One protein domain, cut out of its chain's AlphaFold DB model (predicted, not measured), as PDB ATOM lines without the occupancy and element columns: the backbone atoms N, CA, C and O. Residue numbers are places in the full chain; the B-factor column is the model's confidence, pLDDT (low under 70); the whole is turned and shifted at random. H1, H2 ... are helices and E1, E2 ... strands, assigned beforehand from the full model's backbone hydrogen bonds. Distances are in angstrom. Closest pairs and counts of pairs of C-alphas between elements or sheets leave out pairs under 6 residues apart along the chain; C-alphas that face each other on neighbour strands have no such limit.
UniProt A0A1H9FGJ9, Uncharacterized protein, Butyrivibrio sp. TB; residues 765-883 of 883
ATOM      1  N   THR A 765      22.268  -1.561  11.554       93.50
ATOM      2  CA  THR A 765      22.927  -2.527  10.676       93.50
ATOM      3  C   THR A 765      23.511  -3.675  11.484       93.50
ATOM      4  O   THR A 765      24.195  -3.474  12.484       93.50
ATOM      5  N   LEU A 766      23.210  -4.912  11.066       95.44
ATOM      6  CA  LEU A 766      23.765  -6.114  11.691       95.44
ATOM      7  C   LEU A 766      25.275  -6.150  11.455       95.44
ATOM      8  O   LEU A 766      25.715  -6.228  10.304       95.44
ATOM      9  N   VAL A 767      26.052  -6.151  12.535       96.31
ATOM     10  CA  VAL A 767      27.518  -6.193  12.477       96.31
ATOM     11  C   VAL A 767      28.026  -7.601  12.765       96.31
ATOM     12  O   VAL A 767      28.831  -8.135  11.997       96.31
ATOM     13  N   GLU A 768      27.546  -8.227  13.844       95.31
ATOM     14  CA  GLU A 768      28.021  -9.540  14.288       95.31
ATOM     15  C   GLU A 768      26.898 -10.381  14.911       95.31
ATOM     16  O   GLU A 768      25.975  -9.851  15.521       95.31
ATOM     17  N   SER A 769      27.006 -11.706  14.775       96.44
ATOM     18  CA  SER A 769      26.171 -12.682  15.479       96.44
ATOM     19  C   SER A 769      27.066 -13.618  16.285       96.44
ATOM     20  O   SER A 769      27.880 -14.357  15.717       96.44
ATOM     21  N   ASN A 770      26.897 -13.637  17.602       95.38
ATOM     22  CA  ASN A 770      27.691 -14.460  18.512       95.38
ATOM     23  C   ASN A 770      26.819 -15.506  19.214       95.38
ATOM     24  O   ASN A 770      25.606 -15.365  19.346       95.38
ATOM     25  N   THR A 771      27.438 -16.606  19.645       95.31
ATOM     26  CA  THR A 771      26.765 -17.667  20.406       95.31
ATOM     27  C   THR A 771      27.341 -17.736  21.810       95.31
ATOM     28  O   THR A 771      28.549 -17.922  21.963       95.31
ATOM     29  N   TYR A 772      26.468 -17.677  22.807       93.94
ATOM     30  CA  TYR A 772      26.803 -17.730  24.230       93.94
ATOM     31  C   TYR A 772      26.075 -18.896  24.894       93.94
ATOM     32  O   TYR A 772      25.137 -19.456  24.310       93.94
ATOM     33  N   ASN A 773      26.484 -19.282  26.104       91.75
ATOM     34  CA  ASN A 773      25.614 -20.117  26.924       91.75
ATOM     35  C   ASN A 773      24.567 -19.236  27.602       91.75
ATOM     36  O   ASN A 773      24.834 -18.092  27.960       91.75
ATOM     37  N   THR A 774      23.373 -19.778  27.812       85.56
ATOM     38  CA  THR A 774      22.218 -19.007  28.298       85.56
ATOM     39  C   THR A 774      22.400 -18.447  29.716       85.56
ATOM     40  O   THR A 774      21.668 -17.551  30.109       85.56
ATOM     41  N   SER A 775      23.363 -18.952  30.492       84.69
ATOM     42  CA  SER A 775      23.658 -18.498  31.863       84.69
ATOM     43  C   SER A 775      24.953 -17.689  31.979       84.69
ATOM     44  O   SER A 775      25.361 -17.361  33.092       84.69
ATOM     45  N   ASP A 776      25.626 -17.411  30.860       91.12
ATOM     46  CA  ASP A 776      26.836 -16.593  30.866       91.12
ATOM     47  C   ASP A 776      26.461 -15.122  31.116       91.12
ATOM     48  O   ASP A 776      25.429 -14.643  30.640       91.12
ATOM     49  N   ARG A 777      27.325 -14.390  31.830       94.75
ATOM     50  CA  ARG A 777      27.293 -12.923  31.819       94.75
ATOM     51  C   ARG A 777      27.784 -12.457  30.452       94.75
ATOM     52  O   ARG A 777      28.920 -12.754  30.078       94.75
ATOM     53  N   ILE A 778      26.929 -11.764  29.712       95.44
ATOM     54  CA  ILE A 778      27.196 -11.325  28.342       95.44
ATOM     55  C   ILE A 778      27.590  -9.853  28.378       95.44
ATOM     56  O   ILE A 778      26.792  -9.009  28.776       95.44
ATOM     57  N   GLU A 779      28.820  -9.558  27.963       95.81
ATOM     58  CA  GLU A 779      29.307  -8.185  27.801       95.81
ATOM     59  C   GLU A 779      28.842  -7.625  26.457       95.81
ATOM     60  O   GLU A 779      28.989  -8.276  25.416       95.81
ATOM     61  N   CYS A 780      28.271  -6.423  26.494       95.44
ATOM     62  CA  CYS A 780      27.850  -5.695  25.308       95.44
ATOM     63  C   CYS A 780      29.086  -5.062  24.653       95.44
ATOM     64  O   CYS A 780      29.866  -4.411  25.349       95.44
ATOM     65  N   PRO A 781      29.309  -5.242  23.340       95.00
ATOM     66  CA  PRO A 781      30.394  -4.552  22.653       95.00
ATOM     67  C   PRO A 781      30.227  -3.028  22.735       95.00
ATOM     68  O   PRO A 781      29.134  -2.533  22.487       95.00
ATOM     69  N   ASP A 782      31.313  -2.283  22.969       90.94
ATOM     70  CA  ASP A 782      31.287  -0.807  23.098       90.94
ATOM     71  C   ASP A 782      30.690  -0.065  21.883       90.94
ATOM     72  O   ASP A 782      30.340   1.106  21.976       90.94
ATOM     73  N   TRP A 783      30.648  -0.717  20.720       92.44
ATOM     74  CA  TRP A 783      30.115  -0.167  19.470       92.44
ATOM     75  C   TRP A 783      28.659  -0.561  19.197       92.44
ATOM     76  O   TRP A 783      28.092  -0.094  18.213       92.44
ATOM     77  N   ALA A 784      28.092  -1.487  19.976       94.88
ATOM     78  CA  ALA A 784      26.751  -1.997  19.738       94.88
ATOM     79  C   ALA A 784      25.712  -1.045  20.339       94.88
ATOM     80  O   ALA A 784      25.809  -0.655  21.498       94.88
ATOM     81  N   ASP A 785      24.682  -0.740  19.558       93.19
ATOM     82  CA  ASP A 785      23.586   0.151  19.949       93.19
ATOM     83  C   ASP A 785      22.266  -0.611  20.134       93.19
ATOM     84  O   ASP A 785      21.347  -0.132  20.798       93.19
ATOM     85  N   TYR A 786      22.152  -1.803  19.540       94.25
ATOM     86  CA  TYR A 786      20.940  -2.619  19.561       94.25
ATOM     87  C   TYR A 786      21.284  -4.110  19.544       94.25
ATOM     88  O   TYR A 786      22.239  -4.539  18.886       94.25
ATOM     89  N   ALA A 787      20.497  -4.912  20.258       94.88
ATOM     90  CA  ALA A 787      20.698  -6.351  20.380       94.88
ATOM     91  C   ALA A 787      19.407  -7.125  20.096       94.88
ATOM     92  O   ALA A 787      18.334  -6.747  20.559       94.88
ATOM     93  N   VAL A 788      19.510  -8.251  19.386       94.69
ATOM     94  CA  VAL A 788      18.418  -9.232  19.241       94.69
ATOM     95  C   VAL A 788      18.859 -10.545  19.869       94.69
ATOM     96  O   VAL A 788      19.844 -11.143  19.436       94.69
ATOM     97  N   ILE A 789      18.119 -11.012  20.876       93.12
ATOM     98  CA  ILE A 789      18.445 -12.250  21.592       93.12
ATOM     99  C   ILE A 789      17.500 -13.367  21.137       93.12
ATOM    100  O   ILE A 789      16.308 -13.402  21.461       93.12
ATOM    101  N   HIS A 790      18.053 -14.341  20.419       92.38
ATOM    102  CA  HIS A 790      17.312 -15.485  19.890       92.38
ATOM    103  C   HIS A 790      17.215 -16.601  20.929       92.38
ATOM    104  O   HIS A 790      18.090 -17.467  21.032       92.38
ATOM    105  N   LEU A 791      16.124 -16.591  21.698       88.62
ATOM    106  CA  LEU A 791      15.820 -17.621  22.690       88.62
ATOM    107  C   LEU A 791      14.890 -18.681  22.101       88.62
ATOM    108  O   LEU A 791      13.696 -18.465  21.900       88.62
ATOM    109  N   GLU A 792      15.427 -19.879  21.872       88.94
ATOM    110  CA  GLU A 792      14.633 -21.010  21.404       88.94
ATOM    111  C   GLU A 792      14.291 -21.985  22.530       88.94
ATOM    112  O   GLU A 792      15.160 -22.502  23.239       88.94
ATOM    113  N   TYR A 793      13.006 -22.331  22.633       90.00
ATOM    114  CA  TYR A 793      12.577 -23.437  23.480       90.00
ATOM    115  C   TYR A 793      13.097 -24.774  22.944       90.00
ATOM    116  O   TYR A 793      12.884 -25.124  21.774       90.00
ATOM    117  N   SER A 794      13.678 -25.569  23.840       92.56
ATOM    118  CA  SER A 794      14.087 -26.938  23.542       92.56
ATOM    119  C   SER A 794      12.872 -27.815  23.226       92.56
ATOM    120  O   SER A 794      11.719 -27.471  23.510       92.56
ATOM    121  N   PHE A 795      13.087 -28.991  22.631       91.94
ATOM    122  CA  PHE A 795      11.983 -29.921  22.354       91.94
ATOM    123  C   PHE A 795      11.224 -30.313  23.636       91.94
ATOM    124  O   PHE A 795       9.992 -30.355  23.648       91.94
ATOM    125  N   THR A 796      11.954 -30.541  24.730       90.19
ATOM    126  CA  THR A 796      11.386 -30.792  26.062       90.19
ATOM    127  C   THR A 796      10.656 -29.562  26.595       90.19
ATOM    128  O   THR A 796       9.546 -29.707  27.108       90.19
ATOM    129  N   GLY A 797      11.205 -28.362  26.393       90.50
ATOM    130  CA  GLY A 797      10.546 -27.094  26.703       90.50
ATOM    131  C   GLY A 797       9.213 -26.904  25.982       90.50
ATOM    132  O   GLY A 797       8.219 -26.550  26.608       90.50
ATOM    133  N   LYS A 798       9.133 -27.221  24.685       90.25
ATOM    134  CA  LYS A 798       7.884 -27.146  23.900       90.25
ATOM    135  C   LYS A 798       6.814 -28.109  24.416       90.25
ATOM    136  O   LYS A 798       5.649 -27.730  24.520       90.25
ATOM    137  N   ILE A 799       7.195 -29.335  24.785       88.50
ATOM    138  CA  ILE A 799       6.275 -30.295  25.421       88.50
ATOM    139  C   ILE A 799       5.820 -29.771  26.787       88.50
ATOM    140  O   ILE A 799       4.628 -29.835  27.102       88.50
ATOM    141  N   ARG A 800       6.747 -29.219  27.578       86.81
ATOM    142  CA  ARG A 800       6.442 -28.612  28.874       86.81
ATOM    143  C   ARG A 800       5.470 -27.441  28.723       86.81
ATOM    144  O   ARG A 800       4.483 -27.424  29.435       86.81
ATOM    145  N   GLY A 801       5.659 -26.525  27.778       84.44
ATOM    146  CA  GLY A 801       4.735 -25.402  27.553       84.44
ATOM    147  C   GLY A 801       3.335 -25.815  27.082       84.44
ATOM    148  O   GLY A 801       2.346 -25.162  27.422       84.44
ATOM    149  N   LEU A 802       3.222 -26.928  26.345       83.44
ATOM    150  CA  LEU A 802       1.929 -27.460  25.905       83.44
ATOM    151  C   LEU A 802       1.110 -28.019  27.077       83.44
ATOM    152  O   LEU A 802      -0.075 -27.712  27.198       83.44
ATOM    153  N   PHE A 803       1.726 -28.850  27.921       80.62
ATOM    154  CA  PHE A 803       1.032 -29.518  29.028       80.62
ATOM    155  C   PHE A 803       1.112 -28.769  30.355       80.62
ATOM    156  O   PHE A 803       0.360 -29.102  31.257       80.62
ATOM    157  N   TRP A 804       2.012 -27.801  30.487       79.25
ATOM    158  CA  TRP A 804       2.308 -27.030  31.695       79.25
ATOM    159  C   TRP A 804       2.633 -25.578  31.285       79.25
ATOM    160  O   TRP A 804       1.966 -25.013  30.416       79.25
ATOM    161  N   ARG A 805       3.648 -24.973  31.900       83.12
ATOM    162  CA  ARG A 805       4.153 -23.621  31.672       83.12
ATOM    163  C   ARG A 805       5.669 -23.634  31.462       83.12
ATOM    164  O   ARG A 805       6.346 -24.570  31.908       83.12
ATOM    165  N   TYR A 806       6.201 -22.604  30.812       86.06
ATOM    166  CA  TYR A 806       7.635 -22.511  30.523       86.06
ATOM    167  C   TYR A 806       8.479 -22.195  31.770       86.06
ATOM    168  O   TYR A 806       9.563 -22.764  31.900       86.06
ATOM    169  N   GLY A 807       7.942 -21.411  32.711       84.81
ATOM    170  CA  GLY A 807       8.675 -20.829  33.842       84.81
ATOM    171  C   GLY A 807       9.052 -19.374  33.558       84.81
ATOM    172  O   GLY A 807       9.018 -18.957  32.399       84.81
ATOM    173  N   VAL A 808       9.383 -18.613  34.603       86.12
ATOM    174  CA  VAL A 808       9.774 -17.202  34.472       86.12
ATOM    175  C   VAL A 808      11.219 -17.114  33.979       86.12
ATOM    176  O   VAL A 808      12.100 -17.801  34.505       86.12
ATOM    177  N   THR A 809      11.462 -16.293  32.960       89.31
ATOM    178  CA  THR A 809      12.810 -15.905  32.530       89.31
ATOM    179  C   THR A 809      13.081 -14.516  33.075       89.31
ATOM    180  O   THR A 809      12.288 -13.613  32.841       89.31
ATOM    181  N   ASN A 810      14.188 -14.355  33.787       90.06
ATOM    182  CA  ASN A 810      14.618 -13.079  34.341       90.06
ATOM    183  C   ASN A 810      15.853 -12.581  33.598       90.06
ATOM    184  O   ASN A 810      16.624 -13.382  33.058       90.06
ATOM    185  N   ILE A 811      16.056 -11.272  33.607       90.69
ATOM    186  CA  ILE A 811      17.252 -10.613  33.096       90.69
ATOM    187  C   ILE A 811      17.784  -9.662  34.169       90.69
ATOM    188  O   ILE A 811      17.018  -8.955  34.816       90.69
ATOM    189  N   ASN A 812      19.097  -9.698  34.376       93.06
ATOM    190  CA  ASN A 812      19.835  -8.683  35.116       93.06
ATOM    191  C   ASN A 812      20.573  -7.810  34.103       93.06
ATOM    192  O   ASN A 812      21.331  -8.363  33.306       93.06
ATOM    193  N   ILE A 813      20.352  -6.504  34.132       93.31
ATOM    194  CA  ILE A 813      20.980  -5.507  33.261       93.31
ATOM    195  C   ILE A 813      21.964  -4.703  34.102       93.31
ATOM    196  O   ILE A 813      21.601  -4.232  35.175       93.31
ATOM    197  N   GLU A 814      23.194  -4.548  33.622       94.50
ATOM    198  CA  GLU A 814      24.250  -3.757  34.256       94.50
ATOM    199  C   GLU A 814      24.536  -2.506  33.417       94.50
ATOM    200  O   GLU A 814      24.811  -2.595  32.214       94.50
ATOM    201  N   TYR A 815      24.500  -1.342  34.058       94.19
ATOM    202  CA  TYR A 815      24.671  -0.038  33.427       94.19
ATOM    203  C   TYR A 815      26.086   0.524  33.601       94.19
ATOM    204  O   TYR A 815      26.849   0.120  34.481       94.19
ATOM    205  N   SER A 816      26.456   1.477  32.744       92.75
ATOM    206  CA  SER A 816      27.790   2.098  32.720       92.75
ATOM    207  C   SER A 816      28.143   2.913  33.968       92.75
ATOM    208  O   SER A 816      29.321   3.159  34.224       92.75
ATOM    209  N   ASP A 817      27.145   3.351  34.728       89.12
ATOM    210  CA  ASP A 817      27.295   4.057  36.006       89.12
ATOM    211  C   ASP A 817      27.457   3.107  37.208       89.12
ATOM    212  O   ASP A 817      27.692   3.560  38.328       89.12
ATOM    213  N   GLY A 818      27.391   1.793  36.974       86.81
ATOM    214  CA  GLY A 818      27.472   0.756  37.998       86.81
ATOM    215  C   GLY A 818      26.122   0.350  38.590       86.81
ATOM    216  O   GLY A 818      26.098  -0.572  39.404       86.81
ATOM    217  N   GLN A 819      25.012   0.979  38.188       85.06
ATOM    218  CA  GLN A 819      23.678   0.532  38.586       85.06
ATOM    219  C   GLN A 819      23.315  -0.792  37.904       85.06
ATOM    220  O   GLN A 819      23.817  -1.131  36.828       85.06
ATOM    221  N   SER A 820      22.402  -1.547  38.516       85.88
ATOM    222  CA  SER A 820      21.829  -2.737  37.893       85.88
ATOM    223  C   SER A 820      20.326  -2.822  38.111       85.88
ATOM    224  O   SER A 820      19.803  -2.372  39.128       85.88
ATOM    225  N   VAL A 821      19.630  -3.398  37.134       85.38
ATOM    226  CA  VAL A 821      18.185  -3.634  37.189       85.38
ATOM    227  C   VAL A 821      17.917  -5.104  36.926       85.38
ATOM    228  O   VAL A 821      18.368  -5.671  35.932       85.38
ATOM    229  N   TYR A 822      17.138  -5.710  37.815       84.44
ATOM    230  CA  TYR A 822      16.734  -7.103  37.730       84.44
ATOM    231  C   TYR A 822      15.218  -7.203  37.591       84.44
ATOM    232  O   TYR A 822      14.479  -6.609  38.372       84.44
ATOM    233  N   GLY A 823      14.746  -8.001  36.636       84.38
ATOM    234  CA  GLY A 823      13.313  -8.232  36.474       84.38
ATOM    235  C   GLY A 823      12.969  -9.332  35.480       84.38
ATOM    236  O   GLY A 823      13.839  -9.984  34.893       84.38
ATOM    237  N   THR A 824      11.669  -9.547  35.297       86.44
ATOM    238  CA  THR A 824      11.121 -10.529  34.360       86.44
ATOM    239  C   THR A 824      11.330 -10.067  32.920       86.44
ATOM    240  O   THR A 824      10.929  -8.978  32.515       86.44
ATOM    241  N   ALA A 825      11.915 -10.953  32.126       85.62
ATOM    242  CA  ALA A 825      12.212 -10.797  30.716       85.62
ATOM    243  C   ALA A 825      11.147 -11.511  29.869       85.62
ATOM    244  O   ALA A 825      11.045 -12.744  29.870       85.62
ATOM    245  N   LEU A 826      10.362 -10.752  29.100       86.50
ATOM    246  CA  LEU A 826       9.381 -11.332  28.183       86.50
ATOM    247  C   LEU A 826      10.086 -11.886  26.943       86.50
ATOM    248  O   LEU A 826      10.496 -11.145  26.053       86.50
ATOM    249  N   VAL A 827      10.195 -13.214  26.868       86.31
ATOM    250  CA  VAL A 827      10.901 -13.926  25.786       86.31
ATOM    251  C   VAL A 827      10.484 -13.460  24.382       86.31
ATOM    252  O   VAL A 827      11.380 -13.175  23.590       86.31
ATOM    253  N   PRO A 828       9.180 -13.317  24.047       83.31
ATOM    254  CA  PRO A 828       8.786 -12.837  22.720       83.31
ATOM    255  C   PRO A 828       9.298 -11.424  22.388       83.31
ATOM    256  O   PRO A 828       9.537 -11.128  21.222       83.31
ATOM    257  N   GLN A 829       9.481 -10.570  23.396       84.81
ATOM    258  CA  GLN A 829       9.852  -9.163  23.220       84.81
ATOM    259  C   GLN A 829      11.356  -9.000  23.070       84.81
ATOM    260  O   GLN A 829      11.837  -8.391  22.122       84.81
ATOM    261  N   ILE A 830      12.115  -9.692  23.911       86.38
ATOM    262  CA  ILE A 830      13.575  -9.732  23.815       86.38
ATOM    263  C   ILE A 830      14.048 -10.352  22.488       86.38
ATOM    264  O   ILE A 830      15.070  -9.945  21.935       86.38
ATOM    265  N   SER A 831      13.280 -11.293  21.927       84.94
ATOM    266  CA  SER A 831      13.538 -11.843  20.589       84.94
ATOM    267  C   SER A 831      13.157 -10.912  19.432       84.94
ATOM    268  O   SER A 831      13.540 -11.192  18.298       84.94
ATOM    269  N   SER A 832      12.460  -9.807  19.701       82.50
ATOM    270  CA  SER A 832      12.245  -8.709  18.739       82.50
ATOM    271  C   SER A 832      13.402  -7.702  18.746       82.50
ATOM    272  O   SER A 832      13.619  -6.975  17.776       82.50
ATOM    273  N   GLY A 833      14.193  -7.732  19.818       88.88
ATOM    274  CA  GLY A 833      15.368  -6.908  20.042       88.88
ATOM    275  C   GLY A 833      15.084  -5.627  20.811       88.88
ATOM    276  O   GLY A 833      13.934  -5.221  20.982       88.88
ATOM    277  N   PHE A 834      16.158  -5.020  21.308       92.00
ATOM    278  CA  PHE A 834      16.092  -3.816  22.118       92.00
ATOM    279  C   PHE A 834      17.368  -2.952  22.018       92.00
ATOM    280  O   PHE A 834      18.456  -3.472  21.764       92.00
ATOM    281  N   GLU A 835      17.233  -1.630  22.195       91.94
ATOM    282  CA  GLU A 835      18.330  -0.659  22.275       91.94
ATOM    283  C   GLU A 835      19.135  -0.911  23.554       91.94
ATOM    284  O   GLU A 835      18.562  -1.148  24.622       91.94
ATOM    285  N   LEU A 836      20.459  -0.791  23.473       93.19
ATOM    286  CA  LEU A 836      21.376  -0.909  24.612       93.19
ATOM    287  C   LEU A 836      21.471   0.408  25.406       93.19
ATOM    288  O   LEU A 836      22.556   0.900  25.713       93.19
ATOM    289  N   CYS A 837      20.319   0.995  25.736       90.75
ATOM    290  CA  CYS A 837      20.194   2.269  26.445       90.75
ATOM    291  C   CYS A 837      19.633   2.107  27.867       90.75
ATOM    292  O   CYS A 837      19.251   1.015  28.280       90.75
ATOM    293  N   TYR A 838      19.542   3.214  28.604       91.81
ATOM    294  CA  TYR A 838      18.849   3.254  29.888       91.81
ATOM    295  C   TYR A 838      17.354   2.925  29.745       91.81
ATOM    296  O   TYR A 838      16.668   3.524  28.911       91.81
ATOM    297  N   TYR A 839      16.858   2.002  30.577       91.50
ATOM    298  CA  TYR A 839      15.428   1.731  30.763       91.50
ATOM    299  C   TYR A 839      15.000   2.257  32.136       91.50
ATOM    300  O   TYR A 839      15.372   1.662  33.156       91.50
ATOM    301  N   PRO A 840      14.235   3.358  32.190       90.62
ATOM    302  CA  PRO A 840      13.917   4.020  33.445       90.62
ATOM    303  C   PRO A 840      12.928   3.209  34.286       90.62
ATOM    304  O   PRO A 840      11.952   2.669  33.764       90.62
ATOM    305  N   GLN A 841      13.179   3.135  35.595       87.12
ATOM    306  CA  GLN A 841      12.313   2.428  36.553       87.12
ATOM    307  C   GLN A 841      11.380   3.373  37.332       87.12
ATOM    308  O   GLN A 841      10.453   2.910  37.987       87.12
ATOM    309  N   ASP A 842      11.585   4.684  37.208       88.50
ATOM    310  CA  ASP A 842      10.774   5.744  37.806       88.50
ATOM    311  C   ASP A 842      10.520   6.877  36.789       88.50
ATOM    312  O   ASP A 842      11.005   6.853  35.652       88.50
ATOM    313  N   THR A 843       9.689   7.842  37.171       92.31
ATOM    314  CA  THR A 843       9.226   8.941  36.314       92.31
ATOM    315  C   THR A 843      10.319   9.967  36.003       92.31
ATOM    316  O   THR A 843      10.355  10.501  34.892       92.31
ATOM    317  N   TYR A 844      11.253  10.213  36.925       91.38
ATOM    318  CA  TYR A 844      12.398  11.103  36.698       91.38
ATOM    319  C   TYR A 844      13.419  10.494  35.732       91.38
ATOM    320  O   TYR A 844      14.024  11.199  34.916       91.38
ATOM    321  N   GLY A 845      13.574   9.173  35.760       92.12
ATOM    322  CA  GLY A 845      14.315   8.413  34.769       92.12
ATOM    323  C   GLY A 845      13.695   8.560  33.382       92.12
ATOM    324  O   GLY A 845      14.427   8.765  32.416       92.12
ATOM    325  N   VAL A 846      12.359   8.521  33.270       93.94
ATOM    326  CA  VAL A 846      11.652   8.767  31.997       93.94
ATOM    327  C   VAL A 846      11.949  10.168  31.477       93.94
ATOM    328  O   VAL A 846      12.335  10.313  30.317       93.94
ATOM    329  N   GLU A 847      11.825  11.196  32.319       94.94
ATOM    330  CA  GLU A 847      12.175  12.567  31.937       94.94
ATOM    331  C   GLU A 847      13.619  12.658  31.441       94.94
ATOM    332  O   GLU A 847      13.878  13.243  30.387       94.94
ATOM    333  N   SER A 848      14.550  12.030  32.161       92.38
ATOM    334  CA  SER A 848      15.965  12.005  31.796       92.38
ATOM    335  C   SER A 848      16.191  11.318  30.451       92.38
ATOM    336  O   SER A 848      16.891  11.867  29.608       92.38
ATOM    337  N   SER A 849      15.550  10.178  30.189       92.00
ATOM    338  CA  SER A 849      15.655   9.468  28.906       92.00
ATOM    339  C   SER A 849      15.057  10.214  27.713       92.00
ATOM    340  O   SER A 849      15.461   9.947  26.579       92.00
ATOM    341  N   LEU A 850      14.077  11.092  27.940       92.94
ATOM    342  CA  LEU A 850      13.402  11.842  26.877       92.94
ATOM    343  C   LEU A 850      14.048  13.202  26.609       92.94
ATOM    344  O   LEU A 850      14.116  13.629  25.458       92.94
ATOM    345  N   ASN A 851      14.506  13.885  27.661       91.69
ATOM    346  CA  ASN A 851      14.961  15.273  27.585       91.69
ATOM    347  C   ASN A 851      16.483  15.439  27.740       91.69
ATOM    348  O   ASN A 851      17.002  16.492  27.360       91.69
ATOM    349  N   SER A 852      17.199  14.454  28.296       80.88
ATOM    350  CA  SER A 852      18.648  14.518  28.532       80.88
ATOM    351  C   SER A 852      19.418  13.586  27.594       80.88
ATOM    352  O   SER A 852      18.984  12.479  27.295       80.88
ATOM    353  N   GLU A 853      20.600  14.021  27.149       68.00
ATOM    354  CA  GLU A 853      21.486  13.208  26.295       68.00
ATOM    355  C   GLU A 853      22.421  12.281  27.097       68.00
ATOM    356  O   GLU A 853      23.054  11.403  26.516       68.00
ATOM    357  N   ASP A 854      22.518  12.463  28.418       79.25
ATOM    358  CA  ASP A 854      23.478  11.764  29.284       79.25
ATOM    359  C   ASP A 854      22.756  10.769  30.204       79.25
ATOM    360  O   ASP A 854      22.534  11.021  31.387       79.25
ATOM    361  N   THR A 855      22.316   9.651  29.624       88.12
ATOM    362  CA  THR A 855      21.783   8.499  30.370       88.12
ATOM    363  C   THR A 855      22.747   7.324  30.274       88.12
ATOM    364  O   THR A 855      23.351   7.135  29.213       88.12
ATOM    365  N   PRO A 856      22.874   6.498  31.325       90.94
ATOM    366  CA  PRO A 856      23.794   5.374  31.297       90.94
ATOM    367  C   PRO A 856      23.400   4.347  30.223       90.94
ATOM    368  O   PRO A 856      22.240   4.209  29.841       90.94
ATOM    369  N   VAL A 857      24.382   3.607  29.719       92.12
ATOM    370  CA  VAL A 857      24.181   2.589  28.675       92.12
ATOM    371  C   VAL A 857      24.327   1.188  29.244       92.12
ATOM    372  O   VAL A 857      24.997   0.989  30.260       92.12
ATOM    373  N   ILE A 858      23.701   0.208  28.594       95.06
ATOM    374  CA  ILE A 858      23.810  -1.195  29.003       95.06
ATOM    375  C   ILE A 858      25.207  -1.701  28.645       95.06
ATOM    376  O   ILE A 858      25.602  -1.696  27.482       95.06
ATOM    377  N   THR A 859      25.944  -2.177  29.645       95.94
ATOM    378  CA  THR A 859      27.306  -2.709  29.472       95.94
ATOM    379  C   THR A 859      27.349  -4.229  29.520       95.94
ATOM    380  O   THR A 859      28.183  -4.855  28.868       95.94
ATOM    381  N   ALA A 860      26.435  -4.849  30.261       95.75
ATOM    382  CA  ALA A 860      26.301  -6.294  30.315       95.75
ATOM    383  C   ALA A 860      24.887  -6.702  30.722       95.75
ATOM    384  O   ALA A 860      24.141  -5.931  31.323       95.75
ATOM    385  N   PHE A 861      24.530  -7.949  30.429       94.81
ATOM    386  CA  PHE A 861      23.342  -8.565  31.000       94.81
ATOM    387  C   PHE A 861      23.529 -10.062  31.242       94.81
ATOM    388  O   PHE A 861      24.373 -10.723  30.632       94.81
ATOM    389  N   THR A 862      22.724 -10.611  32.149       93.44
ATOM    390  CA  THR A 862      22.711 -12.041  32.482       93.44
ATOM    391  C   THR A 862      21.276 -12.551  32.538       93.44
ATOM    392  O   THR A 862      20.428 -11.950  33.198       93.44
ATOM    393  N   LEU A 863      20.997 -13.679  31.880       92.69
ATOM    394  CA  LEU A 863      19.687 -14.331  31.950       92.69
ATOM    395  C   LEU A 863      19.641 -15.334  33.109       92.69
ATOM    396  O   LEU A 863      20.604 -16.052  33.385       92.69
ATOM    397  N   SER A 864      18.492 -15.424  33.775       90.00
ATOM    398  CA  SER A 864      18.258 -16.364  34.876       90.00
ATOM    399  C   SER A 864      16.779 -16.783  34.967       90.00
ATOM    400  O   SER A 864      15.991 -16.541  34.053       90.00
ATOM    401  N   GLY A 865      16.393 -17.463  36.051       86.69
ATOM    402  CA  GLY A 865      15.015 -17.908  36.292       86.69
ATOM    403  C   GLY A 865      14.716 -19.343  35.839       86.69
ATOM    404  O   GLY A 865      15.506 -20.007  35.163       86.69
ATOM    405  N   THR A 866      13.554 -19.865  36.246       87.19
ATOM    406  CA  THR A 866      13.175 -21.267  35.987       87.19
ATOM    407  C   THR A 866      12.848 -21.544  34.518       87.19
ATOM    408  O   THR A 866      12.900 -22.708  34.094       87.19
ATOM    409  N   GLY A 867      12.545 -20.490  33.751       87.75
ATOM    410  CA  GLY A 867      12.261 -20.508  32.320       87.75
ATOM    411  C   GLY A 867      13.433 -21.009  31.479       87.75
ATOM    412  O   GLY A 867      13.209 -21.708  30.488       87.75
ATOM    413  N   LEU A 868      14.676 -20.782  31.925       90.31
ATOM    414  CA  LEU A 868      15.878 -21.259  31.231       90.31
ATOM    415  C   LEU A 868      15.936 -22.787  31.121       90.31
ATOM    416  O   LEU A 868      16.394 -23.313  30.113       90.31
ATOM    417  N   ASN A 869      15.358 -23.517  32.083       89.50
ATOM    418  CA  ASN A 869      15.262 -24.984  32.029       89.50
ATOM    419  C   ASN A 869      14.412 -25.494  30.848       89.50
ATOM    420  O   ASN A 869      14.416 -26.686  30.534       89.50
ATOM    421  N   SER A 870      13.615 -24.614  30.238       90.56
ATOM    422  CA  SER A 870      12.779 -24.910  29.073       90.56
ATOM    423  C   SER A 870      13.425 -24.459  27.757       90.56
ATOM    424  O   SER A 870      12.862 -24.699  26.687       90.56
ATOM    425  N   MET A 871      14.590 -23.818  27.806       91.25
ATOM    426  CA  MET A 871      15.293 -23.276  26.644       91.25
ATOM    427  C   MET A 871      16.426 -24.201  26.198       91.25
ATOM    428  O   MET A 871      16.719 -25.211  26.840       91.25
ATOM    429  N   ASN A 872      17.009 -23.906  25.040       91.69
ATOM    430  CA  ASN A 872      18.296 -24.473  24.662       91.69
ATOM    431  C   ASN A 872      19.415 -23.845  25.515       91.69
ATOM    432  O   ASN A 872      19.345 -22.670  25.866       91.69
ATOM    433  N   ASP A 873      20.473 -24.613  25.793       88.81
ATOM    434  CA  ASP A 873      21.626 -24.156  26.597       88.81
ATOM    435  C   ASP A 873      22.473 -23.080  25.897       88.81
ATOM    436  O   ASP A 873      23.363 -22.487  26.506       88.81
ATOM    437  N   LYS A 874      22.230 -22.869  24.599       92.06
ATOM    438  CA  LYS A 874      22.905 -21.874  23.775       92.06
ATOM    439  C   LYS A 874      21.920 -20.821  23.309       92.06
ATOM    440  O   LYS A 874      20.840 -21.166  22.827       92.06
ATOM    441  N   VAL A 875      22.362 -19.573  23.361       92.38
ATOM    442  CA  VAL A 875      21.652 -18.400  22.856       92.38
ATOM    443  C   VAL A 875      22.477 -17.746  21.753       92.38
ATOM    444  O   VAL A 875      23.708 -17.703  21.833       92.38
ATOM    445  N   ILE A 876      21.807 -17.289  20.696       95.00
ATOM    446  CA  ILE A 876      22.426 -16.494  19.630       95.00
ATOM    447  C   ILE A 876      22.032 -15.042  19.867       95.00
ATOM    448  O   ILE A 876      20.857 -14.762  20.101       95.00
ATOM    449  N   ILE A 877      23.010 -14.145  19.818       96.12
ATOM    450  CA  ILE A 877      22.797 -12.710  19.982       96.12
ATOM    451  C   ILE A 877      23.339 -12.023  18.746       96.12
ATOM    452  O   ILE A 877      24.505 -12.207  18.391       96.12
ATOM    453  N   ASP A 878      22.463 -11.268  18.100       97.12
ATOM    454  CA  ASP A 878      22.803 -10.413  16.977       97.12
ATOM    455  C   ASP A 878      23.033  -8.995  17.498       97.12
ATOM    456  O   ASP A 878      22.154  -8.420  18.145       97.12
ATOM    457  N   TRP A 879      24.205  -8.445  17.203       96.94
ATOM    458  CA  TRP A 879      24.636  -7.112  17.601       96.94
ATOM    459  C   TRP A 879      24.582  -6.162  16.413       96.94
ATOM    460  O   TRP A 879      25.128  -6.439  15.336       96.94
ATOM    461  N   TYR A 880      23.949  -5.019  16.628       96.19
ATOM    462  CA  TYR A 880      23.738  -4.002  15.617       96.19
ATOM    463  C   TYR A 880      24.365  -2.684  16.055       96.19
ATOM    464  O   TYR A 880      24.393  -2.370  17.245       96.19
ATOM    465  N   SER A 881      24.824  -1.903  15.082       94.50
ATOM    466  CA  SER A 881      25.256  -0.520  15.285       94.50
ATOM    467  C   SER A 881      24.285   0.424  14.580       94.50
ATOM    468  O   SER A 881      23.680   0.052  13.569       94.50
ATOM    469  N   CYS A 882      24.085   1.606  15.152       88.69
ATOM    470  CA  CYS A 882      23.309   2.683  14.557       88.69
ATOM    471  C   CYS A 882      24.162   3.410  13.507       88.69
ATOM    472  O   CYS A 882      25.295   3.800  13.791       88.69
ATOM    473  N   ASP A 883      23.611   3.579  12.303       73.12
ATOM    474  CA  ASP A 883      24.285   4.251  11.178       73.12
ATOM    475  C   ASP A 883      24.444   5.774  11.353       73.12
ATOM    476  O   ASP A 883      23.522   6.421  11.909       73.12
TER     477      ASP A 883
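What this domain is: This is residues 765 to 883 of the 883 residues of an uncharacterized protein of Butyrivibrio sp. TB (UniProt A0A1H9FGJ9). Two small antiparallel sheets are layered one over the other, only partly face to face, with their strands running roughly along the longest axis. H1 and H4 make one end, H3 makes the other end, and H2 with residues 831 to 835 lies beside the edge strand E3. The printed part has 119 residues, with four named helices and seven named strands that follow each other along the chain as E1 E2 E3 H1 E4 E5 H2 H3 E6 H4 E7, and its class is mixed, helices and strands; the sheets run E2 - E6 - E4 - E5 and E1 - E7 - E3. The whole is compact, with a radius of gyration of the C-alphas of 15.2 A and spans of 47 by 32 by 21 A.

How they stand to each other: In the larger sheet E2, residues 777 to 779, and E5, residues 820 to 824, are the edge strands; E6, residues 858 to 864, and E4, residues 810 to 815, are inner. N 778 and O 861 are 2.9 A apart across E2 and E6, N 812 and O 862 are 2.9 A apart across E6 and E4, and N 813 and O 821 are 2.8 A apart across the hairpin E4 and E5. In the other sheet E7, residues 874 to 882, is inner, between E1, residues 765 to 773, and E3, residues 786 to 790. N 770 and O 877 are 2.9 A apart, as are N 788 and O 878. E6 and E7 are apart. H2, residues 827 to 830, only grazes the sheet E1 E7 E3; its closest C-alphas to E3 are Ile 830 and Ile 789, 5.9 A apart. H1, residues 795 to 803, touches H4, residues 866 to 870; the closest C-alphas, of Gly 797 and Ser 870, are 3.9 A apart. E5, H2, H3, residues 843 to 851, and E6 form a split strand-helix-strand unit, two strands running the same way with E4 between them; its crossover is right-handed. Every O i to N i+4 pair is within hydrogen-bond range in H1 and H3; H4 has 0 of 1 but 2 of 2 O i to N i+3 pairs, and H2 is too short for an i+4 pair.

Where its parts are: E1 begins at C-alpha 765 (22.927, -2.527, 10.676) and is 24.1 A long; E7, 26.2 A, ends at C-alpha 882 (23.309, 2.683, 14.557). E6 is 17.2 A, E4 16.5 A, E5 13.7 A and E3 13.4 A long. H1 is 12.8 A long and ends at C-alpha 803 (1.032, -29.518, 29.028); H3 is 12.2 A.

The domain as a whole: The C-alphas farthest apart, of Phe 803 and Glu 853, are 47.4 A apart. The printed part has no cut. The link H2 to H3, residues 831 to 842, is long. Mean pLDDT of the printed part is 90.1; residue 853 alone is under 70.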